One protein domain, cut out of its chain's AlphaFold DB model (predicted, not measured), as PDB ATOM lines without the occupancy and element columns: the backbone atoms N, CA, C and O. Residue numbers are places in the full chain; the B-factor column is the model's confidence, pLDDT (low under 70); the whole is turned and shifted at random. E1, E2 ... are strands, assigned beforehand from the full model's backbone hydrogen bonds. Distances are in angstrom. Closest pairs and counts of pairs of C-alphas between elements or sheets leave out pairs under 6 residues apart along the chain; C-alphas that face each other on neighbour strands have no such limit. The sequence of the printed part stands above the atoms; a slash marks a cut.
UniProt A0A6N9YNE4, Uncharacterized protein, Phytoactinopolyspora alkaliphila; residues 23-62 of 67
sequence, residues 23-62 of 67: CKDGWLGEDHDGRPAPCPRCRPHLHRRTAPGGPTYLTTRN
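This is residues 23 to 62 of the 67 residues of an uncharacterized protein of Phytoactinopolyspora alkaliphila (UniProt A0A6N9YNE4). Two small strand hairpins, E1 with E2 and E3 with E4, make a flat, open V: residues 39 to 45 join them where they come near each other, at Pro 38 and Leu 46, and their turns, residues 31 to 35 and 51 to 55, lie at the spread ends. The contact between the two hairpins is slight, and each is a separate antiparallel sheet of two strands, in the orders E1 - E2 and E3 - E4. The printed part has 40 residues with no named helix and four named strands, E1, E2, E3 and E4 along the chain; the class is all strand, though under half of the residues, 17 of 40, are in named elements. It is only just compact, close to loose, with a radius of gyration of the C-alphas of 10.3 A, and the C-alphas span 30 by 24 by 9 A.

Start with E1, residues 27 to 30, and go on to E2, residues 36 to 38: the two are a hairpin, antiparallel, with 148 degrees between their directions. Look at C-alphas 30 and 36, which face each other at 4.4 A, and then at N 28 and O 37, within hydrogen-bond range at 2.8 A, as are N 37 and O 29 at 2.8 A. Go on to E3, residues 46 to 50; its closest C-alpha to E2 is that of Leu 46, 6.4 A from that of Pro 38, and the centres of E2 and E3 are 9.6 A apart. E4, residues 56 to 60, forms a hairpin with E3, antiparallel, again with 148 degrees between the directions. Here C-alphas 50 and 56 face each other at 4.3 A, and N 47 and O 59 are within hydrogen-bond range at 3.0 A, as are N 59 and O 47 at 3.1 A. E1 is apart from E3 and from E4, and E2 and E4 are only just apart, their closest C-alphas 8.5 A from each other.

Find C-alpha 27 at (151.741, 216.865, 267.380), where E1 begins; it runs to C-alpha 30, 8.1 A away. E2 runs from C-alpha 36 to C-alpha 38, 6.4 A. Find C-alpha 46 at (161.191, 220.126, 264.724), from which E3 runs 12.8 A to C-alpha 50. E4 runs 13.2 A from C-alpha 56 to C-alpha 60, at (165.546, 220.728, 266.540).

The two C-alphas farthest apart, those of Asp 25 and Gly 53, are 30.5 A from each other. The printed part has no cut, and no link is long: those from E1 to E2 and from E3 to E4 are tight, with 5 residues each, and that from E2 to E3 is short, with 7. In the B-factor column the mean pLDDT of the printed part is 72.4, and residues 47 to 52 and 54 to 62 are under 70.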
ATOM      1  N   CYS A  23     146.231 218.528 265.180       74.50
ATOM      2  CA  CYS A  23     147.397 218.352 266.002       74.50
ATOM      3  C   CYS A  23     147.057 218.707 267.443       74.50
ATOM      4  O   CYS A  23     146.537 219.778 267.743       74.50
ATOM      5  N   LYS A  24     147.399 217.804 268.351       79.38
ATOM      6  CA  LYS A  24     147.270 218.003 269.787       79.38
ATOM      7  C   LYS A  24     148.610 218.499 270.316       79.38
ATOM      8  O   LYS A  24     149.620 217.820 270.140       79.38
ATOM      9  N   ASP A  25     148.647 219.704 270.886       78.00
ATOM     10  CA  ASP A  25     149.873 220.322 271.424       78.00
ATOM     11  C   ASP A  25     151.032 220.393 270.400       78.00
ATOM     12  O   ASP A  25     152.213 220.221 270.717       78.00
ATOM     13  N   GLY A  26     150.695 220.618 269.127       79.25
ATOM     14  CA  GLY A  26     151.665 220.672 268.034       79.25
ATOM     15  C   GLY A  26     152.188 219.310 267.563       79.25
ATOM     16  O   GLY A  26     153.228 219.265 266.898       79.25
ATOM     17  N   TRP A  27     151.476 218.222 267.866       84.25
ATOM     18  CA  TRP A  27     151.741 216.865 267.380       84.25
ATOM     19  C   TRP A  27     150.565 216.311 266.573       84.25
ATOM     20  O   TRP A  27     149.437 216.333 267.048       84.25
ATOM     21  N   LEU A  28     150.827 215.770 265.385       83.25
ATOM     22  CA  LEU A  28     149.836 215.151 264.488       83.25
ATOM     23  C   LEU A  28     149.511 213.687 264.852       83.25
ATOM     24  O   LEU A  28     148.789 213.018 264.121       83.25
ATOM     25  N   GLY A  29     150.060 213.179 265.959       82.31
ATOM     26  CA  GLY A  29     149.981 211.771 266.354       82.31
ATOM     27  C   GLY A  29     151.321 211.068 266.170       82.31
ATOM     28  O   GLY A  29     152.366 211.663 266.436       82.31
ATOM     29  N   GLU A  30     151.287 209.818 265.721       81.62
ATOM     30  CA  GLU A  30     152.464 208.979 265.484       81.62
ATOM     31  C   GLU A  30     152.643 208.715 263.983       81.62
ATOM     32  O   GLU A  30     151.673 208.585 263.237       81.62
ATOM     33  N   ASP A  31     153.892 208.667 263.524       74.81
ATOM     34  CA  ASP A  31     154.235 208.227 262.175       74.81
ATOM     35  C   ASP A  31     154.244 206.691 262.057       74.81
ATOM     36  O   ASP A  31     154.018 205.965 263.024       74.81
ATOM     37  N   HIS A  32     154.499 206.183 260.847       74.31
ATOM     38  CA  HIS A  32     154.519 204.743 260.559       74.31
ATOM     39  C   HIS A  32     155.541 203.948 261.390       74.31
ATOM     40  O   HIS A  32     155.406 202.731 261.499       74.31
ATOM     41  N   ASP A  33     156.535 204.615 261.980       74.81
ATOM     42  CA  ASP A  33     157.542 204.020 262.858       74.81
ATOM     43  C   ASP A  33     157.165 204.138 264.352       74.81
ATOM     44  O   ASP A  33     157.982 203.813 265.219       74.81
ATOM     45  N   GLY A  34     155.960 204.627 264.674       78.25
ATOM     46  CA  GLY A  34     155.496 204.851 266.048       78.25
ATOM     47  C   GLY A  34     156.175 206.040 266.737       78.25
ATOM     48  O   GLY A  34     156.242 206.094 267.964       78.25
ATOM     49  N   ARG A  35     156.760 206.978 265.978       80.94
ATOM     50  CA  ARG A  35     157.402 208.175 266.544       80.94
ATOM     51  C   ARG A  35     156.448 209.363 266.464       80.94
ATOM     52  O   ARG A  35     155.684 209.466 265.509       80.94
ATOM     53  N   PRO A  36     156.480 210.297 267.428       79.75
ATOM     54  CA  PRO A  36     155.543 211.410 267.429       79.75
ATOM     55  C   PRO A  36     155.807 212.353 266.240       79.75
ATOM     56  O   PRO A  36     156.916 212.856 266.054       79.75
ATOM     57  N   ALA A  37     154.788 212.612 265.426       82.12
ATOM     58  CA  ALA A  37     154.880 213.417 264.214       82.12
ATOM     59  C   ALA A  37     154.648 214.909 264.533       82.12
ATOM     60  O   ALA A  37     153.552 215.281 264.962       82.12
ATOM     61  N   PRO A  38     155.640 215.803 264.360       82.12
ATOM     62  CA  PRO A  38     155.485 217.214 264.686       82.12
ATOM     63  C   PRO A  38     154.609 217.916 263.646       82.12
ATOM     64  O   PRO A  38     154.758 217.704 262.442       82.12
ATOM     65  N   CYS A  39     153.732 218.807 264.103       81.06
ATOM     66  CA  CYS A  39     152.989 219.685 263.210       81.06
ATOM     67  C   CYS A  39     153.951 220.714 262.584       81.06
ATOM     68  O   CYS A  39     154.597 221.461 263.326       81.06
ATOM     69  N   PRO A  40     154.043 220.817 261.246       74.69
ATOM     70  CA  PRO A  40     154.947 221.764 260.591       74.69
ATOM     71  C   PRO A  40     154.560 223.228 260.840       74.69
ATOM     72  O   PRO A  40     155.415 224.100 260.714       74.69
ATOM     73  N   ARG A  41     153.300 223.500 261.220       74.19
ATOM     74  CA  ARG A  41     152.813 224.842 261.581       74.19
ATOM     75  C   ARG A  41     153.138 225.195 263.035       74.19
ATOM     76  O   ARG A  41     153.732 226.237 263.282       74.19
ATOM     77  N   CYS A  42     152.822 224.316 263.990       78.44
ATOM     78  CA  CYS A  42     153.029 224.590 265.421       78.44
ATOM     79  C   CYS A  42     154.479 224.367 265.880       78.44
ATOM     80  O   CYS A  42     154.965 225.038 266.789       78.44
ATOM     81  N   ARG A  43     155.194 223.410 265.273       76.06
ATOM     82  CA  ARG A  43     156.575 223.042 265.633       76.06
ATOM     83  C   ARG A  43     157.490 223.037 264.399       76.06
ATOM     84  O   ARG A  43     158.161 222.040 264.143       76.06
ATOM     85  N   PRO A  44     157.607 224.164 263.666       73.50
ATOM     86  CA  PRO A  44     158.397 224.258 262.427       73.50
ATOM     87  C   PRO A  44     159.897 223.999 262.642       73.50
ATOM     88  O   PRO A  44     160.634 223.648 261.718       73.50
ATOM     89  N   HIS A  45     160.364 224.177 263.879       76.44
ATOM     90  CA  HIS A  45     161.736 223.917 264.291       76.44
ATOM     91  C   HIS A  45     162.024 222.426 264.506       76.44
ATOM     92  O   HIS A  45     163.195 222.054 264.524       76.44
ATOM     93  N   LEU A  46     161.009 221.572 264.663       75.75
ATOM     94  CA  LEU A  46     161.191 220.126 264.724       75.75
ATOM     95  C   LEU A  46     161.195 219.570 263.307       75.75
ATOM     96  O   LEU A  46     160.154 219.374 262.685       75.75
ATOM     97  N   HIS A  47     162.394 219.332 262.786       67.12
ATOM     98  CA  HIS A  47     162.568 218.705 261.486       67.12
ATOM     99  C   HIS A  47     162.838 217.218 261.671       67.12
ATOM    100  O   HIS A  47     163.741 216.818 262.415       67.12
ATOM    101  N   ARG A  48     162.078 216.396 260.949       65.69
ATOM    102  CA  ARG A  48     162.359 214.969 260.834       65.69
ATOM    103  C   ARG A  48     163.590 214.802 259.947       65.69
ATOM    104  O   ARG A  48     163.591 215.253 258.801       65.69
ATOM    105  N   ARG A  49     164.653 214.194 260.474       65.00
ATOM    106  CA  ARG A  49     165.831 213.822 259.684       65.00
ATOM    107  C   ARG A  49     165.911 212.309 259.607       65.00
ATOM    108  O   ARG A  49     166.026 211.631 260.624       65.00
ATOM    109  N   THR A  50     165.878 211.796 258.386       60.84
ATOM    110  CA  THR A  50     166.221 210.406 258.100       60.84
ATOM    111  C   THR A  50     167.713 210.357 257.800       60.84
ATOM    112  O   THR A  50     168.175 211.010 256.861       60.84
ATOM    113  N   ALA A  51     168.487 209.635 258.610       62.03
ATOM    114  CA  ALA A  51     169.862 209.325 258.239       62.03
ATOM    115  C   ALA A  51     169.839 208.340 257.054       62.03
ATOM    116  O   ALA A  51     169.034 207.407 257.074       62.03
ATOM    117  N   PRO A  52     170.684 208.506 256.023       56.88
ATOM    118  CA  PRO A  52     170.765 207.532 254.939       56.88
ATOM    119  C   PRO A  52     171.185 206.168 255.509       56.88
ATOM    120  O   PRO A  52     172.275 206.032 256.056       56.88
ATOM    121  N   GLY A  53     170.283 205.182 255.433       75.56
ATOM    122  CA  GLY A  53     170.471 203.848 256.018       75.56
ATOM    123  C   GLY A  53     170.330 203.767 257.546       75.56
ATOM    124  O   GLY A  53     170.720 202.758 258.125       75.56
ATOM    125  N   GLY A  54     169.805 204.805 258.211       65.94
ATOM    126  CA  GLY A  54     169.703 204.874 259.672       65.94
ATOM    127  C   GLY A  54     168.317 205.281 260.192       65.94
ATOM    128  O   GLY A  54     167.412 205.567 259.408       65.94
ATOM    129  N   PRO A  55     168.132 205.319 261.524       63.84
ATOM    130  CA  PRO A  55     166.838 205.604 262.133       63.84
ATOM    131  C   PRO A  55     166.396 207.060 261.914       63.84
ATOM    132  O   PRO A  55     167.205 207.989 261.925       63.84
ATOM    133  N   THR A  56     165.087 207.260 261.777       66.25
ATOM    134  CA  THR A  56     164.450 208.571 261.585       66.25
ATOM    135  C   THR A  56     164.318 209.333 262.905       66.25
ATOM    136  O   THR A  56     163.418 209.049 263.685       66.25
ATOM    137  N   TYR A  57     165.162 210.320 263.198       65.81
ATOM    138  CA  TYR A  57     165.083 211.063 264.465       65.81
ATOM    139  C   TYR A  57     164.466 212.458 264.305       65.81
ATOM    140  O   TYR A  57     164.597 213.125 263.273       65.81
ATOM    141  N   LEU A  58     163.798 212.912 265.367       66.75
ATOM    142  CA  LEU A  58     163.379 214.301 265.519       66.75
ATOM    143  C   LEU A  58     164.579 215.111 265.972       66.75
ATOM    144  O   LEU A  58     165.199 214.807 266.989       66.75
ATOM    145  N   THR A  59     164.906 216.154 265.224       63.69
ATOM    146  CA  THR A  59     165.937 217.094 265.635       63.69
ATOM    147  C   THR A  59     165.380 218.502 265.600       63.69
ATOM    148  O   THR A  59     164.620 218.883 264.704       63.69
ATOM    149  N   THR A  60     165.751 219.292 266.599       57.25
ATOM    150  CA  THR A  60     165.546 220.728 266.540       57.25
ATOM    151  C   THR A  60     166.477 221.280 265.458       57.25
ATOM    152  O   THR A  60     167.670 220.965 265.418       57.25
ATOM    153  N   ARG A  61     165.967 222.120 264.549       58.75
ATOM    154  CA  ARG A  61     166.823 223.040 263.793       58.75
ATOM    155  C   ARG A  61     167.487 223.922 264.835       58.75
ATOM    156  O   ARG A  61     166.900 224.887 265.312       58.75
ATOM    157  N   ASN A  62     168.696 223.544 265.227       54.75
ATOM    158  CA  ASN A  62     169.530 224.380 266.056       54.75
ATOM    159  C   ASN A  62     169.840 225.603 265.189       54.75
ATOM    160  O   ASN A  62     170.669 225.523 264.281       54.75
TER     161      ASN A  62